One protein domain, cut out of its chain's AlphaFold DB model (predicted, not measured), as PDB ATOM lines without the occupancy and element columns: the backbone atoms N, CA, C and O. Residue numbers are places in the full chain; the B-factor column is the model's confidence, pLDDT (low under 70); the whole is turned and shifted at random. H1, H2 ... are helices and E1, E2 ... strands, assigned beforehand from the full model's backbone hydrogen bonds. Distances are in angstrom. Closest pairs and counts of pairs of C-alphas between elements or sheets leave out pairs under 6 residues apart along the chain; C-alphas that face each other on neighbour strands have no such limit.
ATOM      1  N   VAL A   3      26.946  10.407  22.965       90.81
ATOM      2  CA  VAL A   3      25.872   9.606  22.366       90.81
ATOM      3  C   VAL A   3      25.393  10.322  21.116       90.81
ATOM      4  O   VAL A   3      24.942  11.463  21.191       90.81
ATOM      5  N   ARG A   4      25.482   9.654  19.968       92.06
ATOM      6  CA  ARG A   4      24.961  10.167  18.702       92.06
ATOM      7  C   ARG A   4      23.553   9.635  18.473       92.06
ATOM      8  O   ARG A   4      23.311   8.441  18.616       92.06
ATOM      9  N   ILE A   5      22.646  10.528  18.099       93.88
ATOM     10  CA  ILE A   5      21.276  10.193  17.715       93.88
ATOM     11  C   ILE A   5      21.044  10.724  16.305       93.88
ATOM     12  O   ILE A   5      21.351  11.881  16.018       93.88
ATOM     13  N   GLN A   6      20.487   9.878  15.442       94.31
ATOM     14  CA  GLN A   6      20.053  10.238  14.095       94.31
ATOM     15  C   GLN A   6      18.571   9.915  13.905       94.31
ATOM     16  O   GLN A   6      18.053   8.999  14.542       94.31
ATOM     17  N   ALA A   7      17.909  10.665  13.029       95.62
ATOM     18  CA  ALA A   7      16.536  10.429  12.603       95.62
ATOM     19  C   ALA A   7      16.514  10.233  11.082       95.62
ATOM     20  O   ALA A   7      16.540  11.204  10.323       95.62
ATOM     21  N   GLU A   8      16.480   8.979  10.630       95.12
ATOM     22  CA  GLU A   8      16.532   8.625   9.204       95.12
ATOM     23  C   GLU A   8      15.293   9.106   8.428       95.12
ATOM     24  O   GLU A   8      15.348   9.350   7.218       95.12
ATOM     25  N   GLU A   9      14.170   9.290   9.125       96.12
ATOM     26  CA  GLU A   9      12.933   9.840   8.575       96.12
ATOM     27  C   GLU A   9      13.059  11.334   8.250       96.12
ATOM     28  O   GLU A   9      12.319  11.852   7.410       96.12
ATOM     29  N   ILE A  10      14.004  12.030   8.887       97.00
ATOM     30  CA  ILE A  10      14.235  13.464   8.724       97.00
ATOM     31  C   ILE A  10      15.505  13.639   7.906       97.00
ATOM     32  O   ILE A  10      16.615  13.746   8.425       97.00
ATOM     33  N   LYS A  11      15.320  13.666   6.590       96.81
ATOM     34  CA  LYS A  11      16.413  13.672   5.623       96.81
ATOM     35  C   LYS A  11      16.246  14.741   4.562       96.81
ATOM     36  O   LYS A  11      15.133  15.160   4.245       96.81
ATOM     37  N   ALA A  12      17.368  15.136   3.985       97.88
ATOM     38  CA  ALA A  12      17.434  15.995   2.815       97.88
ATOM     39  C   ALA A  12      18.620  15.581   1.935       97.88
ATOM     40  O   ALA A  12      19.465  14.782   2.341       97.88
ATOM     41  N   TYR A  13      18.671  16.118   0.718       98.06
ATOM     42  CA  TYR A  13      19.755  15.849  -0.220       98.06
ATOM     43  C   TYR A  13      20.780  16.978  -0.216       98.06
ATOM     44  O   TYR A  13      20.408  18.150  -0.209       98.06
ATOM     45  N   ALA A  14      22.059  16.609  -0.262       97.88
ATOM     46  CA  ALA A  14      23.200  17.521  -0.325       97.88
ATOM     47  C   ALA A  14      24.083  17.214  -1.556       97.88
ATOM     48  O   ALA A  14      25.241  16.805  -1.412       97.88
ATOM     49  N   PRO A  15      23.536  17.331  -2.783       97.38
ATOM     50  CA  PRO A  15      24.199  16.870  -4.001       97.38
ATOM     51  C   PRO A  15      25.493  17.624  -4.317       97.38
ATOM     52  O   PRO A  15      26.407  17.038  -4.880       97.38
ATOM     53  N   THR A  16      25.608  18.902  -3.959       97.19
ATOM     54  CA  THR A  16      26.833  19.688  -4.169       97.19
ATOM     55  C   THR A  16      27.881  19.341  -3.122       97.19
ATOM     56  O   THR A  16      29.061  19.215  -3.444       97.19
ATOM     57  N   LEU A  17      27.450  19.162  -1.872       97.19
ATOM     58  CA  LEU A  17      28.334  18.805  -0.764       97.19
ATOM     59  C   LEU A  17      28.987  17.435  -0.974       97.19
ATOM     60  O   LEU A  17      30.149  17.255  -0.621       97.19
ATOM     61  N   LEU A  18      28.242  16.484  -1.537       98.00
ATOM     62  CA  LEU A  18      28.670  15.095  -1.707       98.00
ATOM     63  C   LEU A  18      29.164  14.774  -3.122       98.00
ATOM     64  O   LEU A  18      29.599  13.649  -3.375       98.00
ATOM     65  N   LYS A  19      29.162  15.762  -4.024       98.00
ATOM     66  CA  LYS A  19      29.605  15.582  -5.405       98.00
ATOM     67  C   LYS A  19      31.051  15.099  -5.468       98.00
ATOM     68  O   LYS A  19      31.953  15.776  -4.964       98.00
ATOM     69  N   GLY A  20      31.274  13.971  -6.134       96.81
ATOM     70  CA  GLY A  20      32.587  13.352  -6.302       96.81
ATOM     71  C   GLY A  20      33.183  12.743  -5.030       96.81
ATOM     72  O   GLY A  20      34.341  12.332  -5.061       96.81
ATOM     73  N   TYR A  21      32.432  12.680  -3.925       98.06
ATOM     74  CA  TYR A  21      32.861  11.996  -2.706       98.06
ATOM     75  C   TYR A  21      32.649  10.483  -2.809       98.06
ATOM     76  O   TYR A  21      31.617  10.009  -3.301       98.06
ATOM     77  N   ARG A  22      33.611   9.716  -2.291       97.94
ATOM     78  CA  ARG A  22      33.483   8.275  -2.047       97.94
ATOM     79  C   ARG A  22      33.827   7.961  -0.601       97.94
ATOM     80  O   ARG A  22      34.792   8.487  -0.063       97.94
ATOM     81  N   SER A  23      33.056   7.078   0.018       97.81
ATOM     82  CA  SER A  23      33.373   6.579   1.353       97.81
ATOM     83  C   SER A  23      34.708   5.818   1.332       97.81
ATOM     84  O   SER A  23      34.823   4.859   0.564       97.81
ATOM     85  N   PRO A  24      35.694   6.177   2.176       96.94
ATOM     86  CA  PRO A  24      36.952   5.438   2.283       96.94
ATOM     87  C   PRO A  24      36.773   4.048   2.918       96.94
ATOM     88  O   PRO A  24      37.690   3.236   2.868       96.94
ATOM     89  N   PHE A  25      35.598   3.756   3.486       97.06
ATOM     90  CA  PHE A  25      35.302   2.484   4.148       97.06
ATOM     91  C   PHE A  25      34.621   1.473   3.224       97.06
ATOM     92  O   PHE A  25      34.919   0.283   3.274       97.06
ATOM     93  N   SER A  26      33.688   1.940   2.387       96.88
ATOM     94  CA  SER A  26      32.825   1.077   1.566       96.88
ATOM     95  C   SER A  26      32.917   1.344   0.064       96.88
ATOM     96  O   SER A  26      32.415   0.550  -0.729       96.88
ATOM     97  N   GLY A  27      33.506   2.469  -0.352       96.00
ATOM     98  CA  GLY A  27      33.508   2.925  -1.744       96.00
ATOM     99  C   GLY A  27      32.173   3.501  -2.232       96.00
ATOM    100  O   GLY A  27      32.105   3.966  -3.372       96.00
ATOM    101  N   ALA A  28      31.126   3.513  -1.394       97.38
ATOM    102  CA  ALA A  28      29.829   4.098  -1.732       97.38
ATOM    103  C   ALA A  28      29.981   5.574  -2.132       97.38
ATOM    104  O   ALA A  28      30.709   6.327  -1.478       97.38
ATOM    105  N   SER A  29      29.314   5.988  -3.213       97.25
ATOM    106  CA  SER A  29      29.474   7.332  -3.771       97.25
ATOM    107  C   SER A  29      28.365   8.282  -3.337       97.25
ATOM    108  O   SER A  29      27.181   7.950  -3.388       97.25
ATOM    109  N   GLY A  30      28.764   9.501  -2.976       96.94
ATOM    110  CA  GLY A  30      27.849  10.612  -2.743       96.94
ATOM    111  C   GLY A  30      27.114  11.084  -4.002       96.94
ATOM    112  O   GLY A  30      26.031  11.649  -3.881       96.94
ATOM    113  N   ASP A  31      27.658  10.807  -5.194       97.25
ATOM    114  CA  ASP A  31      26.983  11.079  -6.470       97.25
ATOM    115  C   ASP A  31      25.760  10.165  -6.662       97.25
ATOM    116  O   ASP A  31      24.728  10.609  -7.167       97.25
ATOM    117  N   ASP A  32      25.861   8.908  -6.213       97.62
ATOM    118  CA  ASP A  32      24.783   7.916  -6.299       97.62
ATOM    119  C   ASP A  32      23.757   8.087  -5.169       97.62
ATOM    120  O   ASP A  32      22.565   7.832  -5.353       97.62
ATOM    121  N   ASN A  33      24.210   8.515  -3.984       97.25
ATOM    122  CA  ASN A  33      23.356   8.740  -2.824       97.25
ATOM    123  C   ASN A  33      23.780   9.983  -2.013       97.25
ATOM    124  O   ASN A  33      24.545   9.867  -1.050       97.25
ATOM    125  N   PRO A  34      23.229  11.170  -2.327       97.50
ATOM    126  CA  PRO A  34      23.554  12.412  -1.633       97.50
ATOM    127  C   PRO A  34      22.716  12.630  -0.358       97.50
ATOM    128  O   PRO A  34      22.449  13.773   0.024       97.50
ATOM    129  N   THR A  35      22.227  11.564   0.278       98.25
ATOM    130  CA  THR A  35      21.331  11.666   1.437       98.25
ATOM    131  C   THR A  35      22.081  12.058   2.703       98.25
ATOM    132  O   THR A  35      23.123  11.493   3.045       98.25
ATOM    133  N   VAL A  36      21.492  13.006   3.427       97.81
ATOM    134  CA  VAL A  36      21.948  13.474   4.730       97.81
ATOM    135  C   VAL A  36      20.789  13.417   5.726       97.81
ATOM    136  O   VAL A  36      19.695  13.913   5.442       97.81
ATOM    137  N   PHE A  37      21.037  12.832   6.895       97.88
ATOM    138  CA  PHE A  37      20.080  12.714   7.995       97.88
ATOM    139  C   PHE A  37      20.258  13.825   9.027       97.88
ATOM    140  O   PHE A  37      21.372  14.294   9.278       97.88
ATOM    141  N   ALA A  38      19.152  14.222   9.650       96.50
ATOM    142  CA  ALA A  38      19.168  15.039  10.852       96.50
ATOM    143  C   ALA A  38      19.639  14.214  12.049       96.50
ATOM    144  O   ALA A  38      19.300  13.038  12.193       96.50
ATOM    145  N   GLY A  39      20.347  14.857  12.963       94.94
ATOM    146  CA  GLY A  39      20.774  14.238  14.199       94.94
ATOM    147  C   GLY A  39      21.277  15.256  15.208       94.94
ATOM    148  O   GLY A  39      21.248  16.473  15.000       94.94
ATOM    149  N   PHE A  40      21.733  14.738  16.336       92.94
ATOM    150  CA  PHE A  40      22.420  15.512  17.353       92.94
ATOM    151  C   PHE A  40      23.316  14.608  18.198       92.94
ATOM    152  O   PHE A  40      23.109  13.397  18.299       92.94
ATOM    153  N   VAL A  41      24.314  15.218  18.825       91.69
ATOM    154  CA  VAL A  41      25.211  14.564  19.776       91.69
ATOM    155  C   VAL A  41      24.875  15.047  21.178       91.69
ATOM    156  O   VAL A  41      24.771  16.252  21.421       91.69
ATOM    157  N   ILE A  42      24.717  14.098  22.093       89.06
ATOM    158  CA  ILE A  42      24.668  14.329  23.531       89.06
ATOM    159  C   ILE A  42      26.079  14.141  24.075       89.06
ATOM    160  O   ILE A  42      26.665  13.077  23.879       89.06
ATOM    161  N   SER A  43      26.619  15.128  24.785       86.88
ATOM    162  CA  SER A  43      27.905  14.989  25.475       86.88
ATOM    163  C   SER A  43      27.825  15.389  26.945       86.88
ATOM    164  O   SER A  43      27.052  16.269  27.324       86.88
ATOM    165  N   ASN A  44      28.619  14.725  27.784       80.88
ATOM    166  CA  ASN A  44      28.799  15.051  29.201       80.88
ATOM    167  C   ASN A  44      30.270  14.827  29.590       80.88
ATOM    168  O   ASN A  44      30.855  13.811  29.190       80.88
ATOM    169  N   SER A  45      30.849  15.753  30.361       63.22
ATOM    170  CA  SER A  45      32.183  15.594  30.934       63.22
ATOM    171  C   SER A  45      32.104  14.768  32.221       63.22
ATOM    172  O   SER A  45      31.334  15.049  33.135       63.22
ATOM    173  N   GLU A  46      32.933  13.732  32.300       55.12
ATOM    174  CA  GLU A  46      32.945  12.725  33.375       55.12
ATOM    175  C   GLU A  46      33.275  13.303  34.771       55.12
ATOM    176  O   GLU A  46      33.114  12.634  35.784       55.12
ATOM    177  N   VAL A  47      33.664  14.584  34.837       49.50
ATOM    178  CA  VAL A  47      33.991  15.341  36.059       49.50
ATOM    179  C   VAL A  47      32.920  16.364  36.493       49.50
ATOM    180  O   VAL A  47      33.105  17.021  37.515       49.50
ATOM    181  N   GLY A  48      31.811  16.558  35.764       46.00
ATOM    182  CA  GLY A  48      31.020  17.796  35.880       46.00
ATOM    183  C   GLY A  48      29.514  17.676  36.144       46.00
ATOM    184  O   GLY A  48      28.717  17.846  35.229       46.00
ATOM    185  N   ALA A  49      29.119  17.545  37.415       49.44
ATOM    186  CA  ALA A  49      27.944  18.213  38.013       49.44
ATOM    187  C   ALA A  49      26.562  18.122  37.305       49.44
ATOM    188  O   ALA A  49      25.745  19.030  37.448       49.44
ATOM    189  N   GLY A  50      26.268  17.052  36.556       55.94
ATOM    190  CA  GLY A  50      24.926  16.808  35.997       55.94
ATOM    191  C   GLY A  50      24.549  17.635  34.758       55.94
ATOM    192  O   GLY A  50      23.372  17.691  34.397       55.94
ATOM    193  N   ALA A  51      25.514  18.261  34.076       65.44
ATOM    194  CA  ALA A  51      25.265  19.032  32.859       65.44
ATOM    195  C   ALA A  51      25.601  18.223  31.595       65.44
ATOM    196  O   ALA A  51      26.716  17.741  31.434       65.44
ATOM    197  N   PHE A  52      24.656  18.123  30.658       77.12
ATOM    198  CA  PHE A  52      24.896  17.566  29.325       77.12
ATOM    199  C   PHE A  52      24.628  18.613  28.247       77.12
ATOM    200  O   PHE A  52      23.806  19.504  28.454       77.12
ATOM    201  N   THR A  53      25.308  18.488  27.109       82.75
ATOM    202  CA  THR A  53      25.169  19.364  25.937       82.75
ATOM    203  C   THR A  53      24.453  18.620  24.819       82.75
ATOM    204  O   THR A  53      24.718  17.441  24.601       82.75
ATOM    205  N   LEU A  54      23.569  19.316  24.101       86.94
ATOM    206  CA  LEU A  54      22.958  18.841  22.858       86.94
ATOM    207  C   LEU A  54      23.492  19.677  21.696       86.94
ATOM    208  O   LEU A  54      23.278  20.890  21.674       86.94
ATOM    209  N   THR A  55      24.142  19.032  20.732       89.88
ATOM    210  CA  THR A  55      24.718  19.710  19.564       89.88
ATOM    211  C   THR A  55      24.114  19.153  18.279       89.88
ATOM    212  O   THR A  55      24.213  17.944  18.070       89.88
ATOM    213  N   PRO A  56      23.514  19.980  17.402       93.25
ATOM    214  CA  PRO A  56      22.969  19.509  16.133       93.25
ATOM    215  C   PRO A  56      24.070  18.940  15.239       93.25
ATOM    216  O   PRO A  56      25.178  19.482  15.155       93.25
ATOM    217  N   GLN A  57      23.747  17.855  14.545       95.12
ATOM    218  CA  GLN A  57      24.654  17.172  13.637       95.12
ATOM    219  C   GLN A  57      23.901  16.723  12.387       95.12
ATOM    220  O   GLN A  57      22.774  16.243  12.468       95.12
ATOM    221  N   LEU A  58      24.528  16.876  11.227       96.75
ATOM    222  CA  LEU A  58      24.057  16.265   9.988       96.75
ATOM    223  C   LEU A  58      24.889  15.014   9.711       96.75
ATOM    224  O   LEU A  58      26.112  15.093   9.795       96.75
ATOM    225  N   MET A  59      24.262  13.890   9.372       97.19
ATOM    226  CA  MET A  59      24.974  12.639   9.096       97.19
ATOM    227  C   MET A  59      24.870  12.256   7.624       97.19
ATOM    228  O   MET A  59      23.774  12.148   7.080       97.19
ATOM    229  N   VAL A  60      26.010  12.045   6.974       97.06
ATOM    230  CA  VAL A  60      26.070  11.582   5.582       97.06
ATOM    231  C   VAL A  60      25.796  10.081   5.515       97.06
ATOM    232  O   VAL A  60      26.570   9.303   6.063       97.06
ATOM    233  N   GLN A  61      24.770   9.656   4.773       96.88
ATOM    234  CA  GLN A  61      24.359   8.245   4.738       96.88
ATOM    235  C   GLN A  61      25.446   7.296   4.203       96.88
ATOM    236  O   GLN A  61      25.552   6.161   4.647       96.88
ATOM    237  N   VAL A  62      26.244   7.721   3.221       95.81
ATOM    238  CA  VAL A  62      27.212   6.819   2.564       95.81
ATOM    239  C   VAL A  62      28.453   6.510   3.411       95.81
ATOM    240  O   VAL A  62      29.242   5.643   3.032       95.81
ATOM    241  N   CYS A  63      28.672   7.232   4.514       93.88
ATOM    242  CA  CYS A  63      29.931   7.180   5.259       93.88
ATOM    243  C   CYS A  63      29.795   7.454   6.764       93.88
ATOM    244  O   CYS A  63      30.812   7.520   7.436       93.88
ATOM    245  N   ASP A  64      28.597   7.706   7.291       94.38
ATOM    246  CA  ASP A  64      28.353   8.093   8.691       94.38
ATOM    247  C   ASP A  64      29.143   9.329   9.172       94.38
ATOM    248  O   ASP A  64      29.297   9.579  10.369       94.38
ATOM    249  N   ASN A  65      29.618  10.148   8.228       92.38
ATOM    250  CA  ASN A  65      30.354  11.377   8.506       92.38
ATOM    251  C   ASN A  65      29.451  12.383   9.230       92.38
ATOM    252  O   ASN A  65      28.452  12.844   8.667       92.38
ATOM    253  N   GLY A  66      29.820  12.740  10.464       89.44
ATOM    254  CA  GLY A  66      29.084  13.681  11.300       89.44
ATOM    255  C   GLY A  66      29.527  15.129  11.094       89.44
ATOM    256  O   GLY A  66      30.629  15.524  11.459       89.44
ATOM    257  N   MET A  67      28.641  15.974  10.573       93.12
ATOM    258  CA  MET A  67      28.859  17.416  10.453       93.12
ATOM    259  C   MET A  67      28.248  18.141  11.650       93.12
ATOM    260  O   MET A  67      27.071  18.508  11.647       93.12
ATOM    261  N   THR A  68      29.051  18.326  12.692       90.94
ATOM    262  CA  THR A  68      28.637  18.977  13.941       90.94
ATOM    263  C   THR A  68      28.523  20.491  13.757       90.94
ATOM    264  O   THR A  68      29.520  21.177  13.521       90.94
ATOM    265  N   ILE A  69      27.316  21.045  13.893       86.25
ATOM    266  CA  ILE A  69      27.051  22.470  13.647       86.25
ATOM    267  C   ILE A  69      27.315  23.270  14.926       86.25
ATOM    268  O   ILE A  69      26.414  23.654  15.670       86.25
ATOM    269  N   THR A  70      28.592  23.551  15.174       73.06
ATOM    270  CA  THR A  70      29.055  24.252  16.381       73.06
ATOM    271  C   THR A  70      28.653  25.732  16.432       73.06
ATOM    272  O   THR A  70      28.555  26.298  17.513       73.06
ATOM    273  N   LYS A  71      28.363  26.383  15.295       60.91
ATOM    274  CA  LYS A  71      27.939  27.802  15.253       60.91
ATOM    275  C   LYS A  71      26.492  28.035  15.692       60.91
ATOM    276  O   LYS A  71      26.181  29.108  16.201       60.91
ATOM    277  N   ASP A  72      25.634  27.029  15.530       55.19
ATOM    278  CA  ASP A  72      24.267  27.053  16.060       55.19
ATOM    279  C   ASP A  72      24.221  26.623  17.535       55.19
ATOM    280  O   ASP A  72      23.162  26.677  18.164       55.19
ATOM    281  N   VAL A  73      25.383  26.306  18.126       52.03
ATOM    282  CA  VAL A  73      25.577  26.259  19.579       52.03
ATOM    283  C   VAL A  73      25.570  27.694  20.101       52.03
ATOM    284  O   VAL A  73      26.573  28.266  20.528       52.03
ATOM    285  N   ARG A  74      24.398  28.328  20.113       39.34
ATOM    286  CA  ARG A  74      24.170  29.376  21.103       39.34
ATOM    287  C   ARG A  74      24.144  28.673  22.447       39.34
ATOM    288  O   ARG A  74      23.102  28.119  22.727       39.34
ATOM    289  N   ARG A  75      25.241  28.724  23.223       42.66
ATOM    290  CA  ARG A  75      25.434  28.628  24.705       42.66
ATOM    291  C   ARG A  75      24.434  27.854  25.608       42.66
ATOM    292  O   ARG A  75      24.826  27.387  26.666       42.66
ATOM    293  N   ALA A  76      23.163  27.760  25.263       41.66
ATOM    294  CA  ALA A  76      22.207  26.763  25.693       41.66
ATOM    295  C   ALA A  76      22.501  25.452  24.940       41.66
ATOM    296  O   ALA A  76      22.452  25.391  23.726       41.66
ATOM    297  N   VAL A  77      22.804  24.350  25.594       49.59
ATOM    298  CA  VAL A  77      22.002  23.880  26.702       49.59
ATOM    299  C   VAL A  77      22.948  23.279  27.730       49.59
ATOM    300  O   VAL A  77      23.289  22.113  27.649       49.59
ATOM    301  N   HIS A  78      23.356  24.074  28.721       53.03
ATOM    302  CA  HIS A  78      23.585  23.523  30.054       53.03
ATOM    303  C   HIS A  78      22.203  23.120  30.556       53.03
ATOM    304  O   HIS A  78      21.485  23.936  31.138       53.03
ATOM    305  N   VAL A  79      21.745  21.932  30.151       53.50
ATOM    306  CA  VAL A  79      20.390  21.492  30.486       53.50
ATOM    307  C   VAL A  79      20.289  21.428  32.009       53.50
ATOM    308  O   VAL A  79      19.367  22.019  32.559       53.50
ATOM    309  N   GLY A  80      21.297  20.850  32.670       50.03
ATOM    310  CA  GLY A  80      21.483  20.935  34.116       50.03
ATOM    311  C   GLY A  80      22.141  22.249  34.539       50.03
ATOM    312  O   GLY A  80      23.214  22.607  34.044       50.03
ATOM    313  N   SER A  81      21.501  22.967  35.457       53.97
ATOM    314  CA  SER A  81      22.152  23.999  36.265       53.97
ATOM    315  C   SER A  81      23.099  23.333  37.268       53.97
ATOM    316  O   SER A  81      22.834  22.230  37.734       53.97
ATOM    317  N   ARG A  82      24.185  24.015  37.666       53.19
ATOM    318  CA  ARG A  82      24.810  23.699  38.959       53.19
ATOM    319  C   ARG A  82      23.790  24.066  40.031       53.19
ATOM    320  O   ARG A  82      23.497  25.248  40.196       53.19
ATOM    321  N   MET A  83      23.279  23.086  40.766       55.28
ATOM    322  CA  MET A  83      22.884  23.372  42.138       55.28
ATOM    323  C   MET A  83      24.180  23.675  42.883       55.28
ATOM    324  O   MET A  83      25.089  22.845  42.883       55.28
ATOM    325  N   ASP A  84      24.314  24.878  43.438       50.47
ATOM    326  CA  ASP A  84      25.449  25.169  44.309       50.47
ATOM    327  C   ASP A  84      25.502  24.104  45.410       50.47
ATOM    328  O   ASP A  84      24.509  23.871  46.104       50.47
ATOM    329  N   GLU A  85      26.668  23.479  45.581       47.88
ATOM    330  CA  GLU A  85      27.035  22.735  46.789       47.88
ATOM    331  C   GLU A  85      27.207  23.749  47.934       47.88
ATOM    332  O   GLU A  85      28.301  24.029  48.416       47.88
ATOM    333  N   GLY A  86      26.109  24.410  48.293       57.25
ATOM    334  CA  GLY A  86      26.012  25.368  49.379       57.25
ATOM    335  C   GLY A  86      25.267  24.775  50.573       57.25
ATOM    336  O   GLY A  86      24.790  23.645  50.551       57.25
ATOM    337  N   LEU A  87      25.104  25.584  51.620       55.44
ATOM    338  CA  LEU A  87      24.345  25.229  52.830       55.44
ATOM    339  C   LEU A  87      22.839  24.998  52.579       55.44
ATOM    340  O   LEU A  87      22.132  24.544  53.477       55.44
ATOM    341  N   ILE A  88      22.329  25.342  51.393       72.19
ATOM    342  CA  ILE A  88      20.905  25.262  51.062       72.19
ATOM    343  C   ILE A  88      20.568  23.836  50.627       72.19
ATOM    344  O   ILE A  88      20.921  23.397  49.534       72.19
ATOM    345  N   GLN A  89      19.816  23.126  51.465       77.62
ATOM    346  CA  GLN A  89      19.157  21.891  51.057       77.62
ATOM    347  C   GLN A  89      17.881  22.239  50.292       77.62
ATOM    348  O   GLN A  89      16.866  22.611  50.881       77.62
ATOM    349  N   TRP A  90      17.942  22.137  48.968       81.75
ATOM    350  CA  TRP A  90      16.770  22.319  48.120       81.75
ATOM    351  C   TRP A  90      15.672  21.305  48.455       81.75
ATOM    352  O   TRP A  90      15.958  20.156  48.803       81.75
ATOM    353  N   SER A  91      14.418  21.740  48.342       87.06
ATOM    354  CA  SER A  91      13.256  20.866  48.512       87.06
ATOM    355  C   SER A  91      13.110  19.894  47.336       87.06
ATOM    356  O   SER A  91      13.623  20.148  46.242       87.06
ATOM    357  N   ASP A  92      12.366  18.807  47.540       87.94
ATOM    358  CA  ASP A  92      12.040  17.869  46.458       87.94
ATOM    359  C   ASP A  92      11.218  18.535  45.347       87.94
ATOM    360  O   ASP A  92      11.468  18.284  44.170       87.94
ATOM    361  N   GLU A  93      10.334  19.475  45.700       91.88
ATOM    362  CA  GLU A  93       9.584  20.289  44.736       91.88
ATOM    363  C   GLU A  93      10.523  21.104  43.833       91.88
ATOM    364  O   GLU A  93      10.356  21.135  42.613       91.88
ATOM    365  N   THR A  94      11.558  21.731  44.405       87.81
ATOM    366  CA  THR A  94      12.544  22.497  43.625       87.81
ATOM    367  C   THR A  94      13.314  21.599  42.657       87.81
ATOM    368  O   THR A  94      13.496  21.966  41.495       87.81
ATOM    369  N   ARG A  95      13.730  20.408  43.107       82.12
ATOM    370  CA  ARG A  95      14.421  19.426  42.253       82.12
ATOM    371  C   ARG A  95      13.523  18.940  41.115       82.12
ATOM    372  O   ARG A  95      13.977  18.812  39.981       82.12
ATOM    373  N   GLU A  96      12.242  18.702  41.385       88.25
ATOM    374  CA  GLU A  96      11.288  18.268  40.363       88.25
ATOM    375  C   GLU A  96      11.045  19.355  39.302       88.25
ATOM    376  O   GLU A  96      11.060  19.070  38.099       88.25
ATOM    377  N   GLN A  97      10.883  20.613  39.721       89.06
ATOM    378  CA  GLN A  97      10.755  21.761  38.815       89.06
ATOM    379  C   GLN A  97      11.984  21.903  37.904       89.06
ATOM    380  O   GLN A  97      11.841  22.137  36.699       89.06
ATOM    381  N   GLU A  98      13.187  21.692  38.440       83.88
ATOM    382  CA  GLU A  98      14.423  21.694  37.656       83.88
ATOM    383  C   GLU A  98      14.429  20.582  36.596       83.88
ATOM    384  O   GLU A  98      14.667  20.856  35.417       83.88
ATOM    385  N   ILE A  99      14.069  19.347  36.963       84.12
ATOM    386  CA  ILE A  99      13.950  18.225  36.013       84.12
ATOM    387  C   ILE A  99      12.921  18.530  34.912       84.12
ATOM    388  O   ILE A  99      13.133  18.208  33.737       84.12
ATOM    389  N   ASN A 100      11.806  19.172  35.251       89.12
ATOM    390  CA  ASN A 100      10.781  19.541  34.276       89.12
ATOM    391  C   ASN A 100      11.259  20.632  33.306       89.12
ATOM    392  O   ASN A 100      10.953  20.577  32.105       89.12
ATOM    393  N   LEU A 101      12.064  21.582  33.786       85.25
ATOM    394  CA  LEU A 101      12.711  22.586  32.945       85.25
ATOM    395  C   LEU A 101      13.748  21.950  32.009       85.25
ATOM    396  O   LEU A 101      13.732  22.219  30.805       85.25
ATOM    397  N   ILE A 102      14.591  21.060  32.542       82.12
ATOM    398  CA  ILE A 102      15.565  20.233  31.810       82.12
ATOM    399  C   ILE A 102      14.880  19.508  30.645       82.12
ATOM    400  O   ILE A 102      15.294  19.630  29.485       82.12
ATOM    401  N   ARG A 103      13.780  18.797  30.929       86.19
ATOM    402  CA  ARG A 103      12.994  18.060  29.925       86.19
ATOM    403  C   ARG A 103      12.411  18.980  28.862       86.19
ATOM    404  O   ARG A 103      12.471  18.659  27.677       86.19
ATOM    405  N   SER A 104      11.861  20.122  29.270       90.38
ATOM    406  CA  SER A 104      11.237  21.065  28.338       90.38
ATOM    407  C   SER A 104      12.261  21.670  27.380       90.38
ATOM    408  O   SER A 104      12.067  21.596  26.169       90.38
ATOM    409  N   ARG A 105      13.407  22.138  27.895       86.25
ATOM    410  CA  ARG A 105      14.515  22.651  27.072       86.25
ATOM    411  C   ARG A 105      15.068  21.601  26.115       86.25
ATOM    412  O   ARG A 105      15.316  21.905  24.952       86.25
ATOM    413  N   THR A 106      15.229  20.365  26.592       86.00
ATOM    414  CA  THR A 106      15.687  19.236  25.769       86.00
ATOM    415  C   THR A 106      14.735  18.989  24.604       86.00
ATOM    416  O   THR A 106      15.166  18.922  23.457       86.00
ATOM    417  N   ARG A 107      13.428  18.911  24.876       90.88
ATOM    418  CA  ARG A 107      12.402  18.714  23.846       90.88
ATOM    419  C   ARG A 107      12.408  19.833  22.808       90.88
ATOM    420  O   ARG A 107      12.287  19.544  21.622       90.88
ATOM    421  N   ASP A 108      12.545  21.084  23.235       90.25
ATOM    422  CA  ASP A 108      12.533  22.232  22.326       90.25
ATOM    423  C   ASP A 108      13.793  22.272  21.444       90.25
ATOM    424  O   ASP A 108      13.701  22.530  20.240       90.25
ATOM    425  N   ALA A 109      14.958  21.926  22.002       88.31
ATOM    426  CA  ALA A 109      16.199  21.776  21.242       88.31
ATOM    427  C   ALA A 109      16.096  20.642  20.211       88.31
ATOM    428  O   ALA A 109      16.337  20.865  19.026       88.31
ATOM    429  N   VAL A 110      15.649  19.453  20.629       91.00
ATOM    430  CA  VAL A 110      15.477  18.297  19.734       91.00
ATOM    431  C   VAL A 110      14.491  18.612  18.611       91.00
ATOM    432  O   VAL A 110      14.804  18.347  17.458       91.00
ATOM    433  N   ARG A 111      13.349  19.251  18.903       92.81
ATOM    434  CA  ARG A 111      12.392  19.699  17.872       92.81
ATOM    435  C   ARG A 111      13.003  20.674  16.869       92.81
ATOM    436  O   ARG A 111      12.595  20.684  15.717       92.81
ATOM    437  N   THR A 112      13.948  21.501  17.308       89.81
ATOM    438  CA  THR A 112      14.636  22.455  16.430       89.81
ATOM    439  C   THR A 112      15.650  21.754  15.528       89.81
ATOM    440  O   THR A 112      15.754  22.088  14.352       89.81
ATOM    441  N   PHE A 113      16.407  20.798  16.071       90.12
ATOM    442  CA  PHE A 113      17.458  20.084  15.336       90.12
ATOM    443  C   PHE A 113      16.879  19.041  14.375       90.12
ATOM    444  O   PHE A 113      17.385  18.862  13.270       90.12
ATOM    445  N   LEU A 114      15.791  18.390  14.787       94.06
ATOM    446  CA  LEU A 114      15.052  17.391  14.026       94.06
ATOM    447  C   LEU A 114      13.898  18.041  13.246       94.06
ATOM    448  O   LEU A 114      12.732  17.692  13.413       94.06
ATOM    449  N   ASP A 115      14.239  19.005  12.392       94.69
ATOM    450  CA  ASP A 115      13.317  19.679  11.477       94.69
ATOM    451  C   ASP A 115      13.904  19.686  10.060       94.69
ATOM    452  O   ASP A 115      15.043  20.109   9.846       94.69
ATOM    453  N   VAL A 116      13.117  19.264   9.064       96.19
ATOM    454  CA  VAL A 116      13.561  19.221   7.656       96.19
ATOM    455  C   VAL A 116      13.945  20.619   7.162       96.19
ATOM    456  O   VAL A 116      14.908  20.774   6.407       96.19
ATOM    457  N   GLY A 117      13.232  21.658   7.611       96.12
ATOM    458  CA  GLY A 117      13.546  23.043   7.277       96.12
ATOM    459  C   GLY A 117      14.903  23.477   7.832       96.12
ATOM    460  O   GLY A 117      15.686  24.108   7.118       96.12
ATOM    461  N   TYR A 118      15.208  23.137   9.085       93.19
ATOM    462  CA  TYR A 118      16.514  23.363   9.701       93.19
ATOM    463  C   TYR A 118      17.619  22.653   8.922       93.19
ATOM    464  O   TYR A 118      18.552  23.320   8.474       93.19
ATOM    465  N   VAL A 119      17.472  21.349   8.681       94.19
ATOM    466  CA  VAL A 119      18.442  20.532   7.934       94.19
ATOM    467  C   VAL A 119      18.729  21.133   6.563       94.19
ATOM    468  O   VAL A 119      19.884  21.393   6.231       94.19
ATOM    469  N   THR A 120      17.679  21.436   5.799       96.75
ATOM    470  CA  THR A 120      17.805  21.991   4.445       96.75
ATOM    471  C   THR A 120      18.564  23.316   4.463       96.75
ATOM    472  O   THR A 120      19.494  23.500   3.682       96.75
ATOM    473  N   ARG A 121      18.248  24.222   5.401       95.94
ATOM    474  CA  ARG A 121      18.968  25.501   5.539       95.94
ATOM    475  C   ARG A 121      20.452  25.306   5.838       95.94
ATOM    476  O   ARG A 121      21.267  26.083   5.345       95.94
ATOM    477  N   GLN A 122      20.808  24.322   6.661       95.38
ATOM    478  CA  GLN A 122      22.208  24.057   7.000       95.38
ATOM    479  C   GLN A 122      22.957  23.442   5.822       95.38
ATOM    480  O   GLN A 122      24.040  23.921   5.498       95.38
ATOM    481  N   ILE A 123      22.352  22.486   5.113       97.12
ATOM    482  CA  ILE A 123      22.908  21.944   3.867       97.12
ATOM    483  C   ILE A 123      23.164  23.070   2.866       97.12
ATOM    484  O   ILE A 123      24.288  23.210   2.398       97.12
ATOM    485  N   THR A 124      22.182  23.943   2.615       97.38
ATOM    486  CA  THR A 124      22.350  25.068   1.681       97.38
ATOM    487  C   THR A 124      23.533  25.963   2.058       97.38
ATOM    488  O   THR A 124      24.290  26.367   1.180       97.38
ATOM    489  N   LYS A 125      23.736  26.260   3.349       95.81
ATOM    490  CA  LYS A 125      24.899  27.044   3.805       95.81
ATOM    491  C   LYS A 125      26.222  26.322   3.543       95.81
ATOM    492  O   LYS A 125      27.179  26.959   3.121       95.81
ATOM    493  N   LEU A 126      26.289  25.015   3.800       96.69
ATOM    494  CA  LEU A 126      27.501  24.225   3.568       96.69
ATOM    495  C   LEU A 126      27.822  24.148   2.068       96.69
ATOM    496  O   LEU A 126      28.965  24.354   1.661       96.69
TER     497      LEU A 126
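Overview. This is residues 3 to 126 of the 207 residues of an uncharacterized protein of Kribbella sp. ALI-6-A (UniProt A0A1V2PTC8). A strongly twisted four-stranded sheet has helix H2 across one face, while long H1 meets that face with residues 106 to 113 and extends beyond. 124 residues are printed, mixed in class, with four strands, then two helices; the sheet E1 E2 E3 E4 is a meander, each the antiparallel neighbour of the last. The loose rod spans 61 by 28 by 22 A, radius of gyration of the C-alphas 18.2 A.

Arrangement. Trace E1, residues 3 to 13; E2, 35 to 43; E3, 53 to 60; E4, 65 to 68. Within hydrogen-bond range are, for instance, N 5 and O 40, 2.9 A, N 39 and O 57, 2.8 A, and every O i to N i+4 pair of H1, residues 92 to 113, and H2, 116 to 126. H2 runs across E2, 84 degrees on the local plane.

Along the chain. Find C-alpha 3 at (25.872, 9.606, 22.366); H1 runs 31.7 A to C-alpha 113 at (17.458, 20.084, 15.336).

Size, cuts and confidence. Links E1 to E2 and E4 to H1 are long; residues 45 to 51 and 71 to 87 have pLDDT under 70.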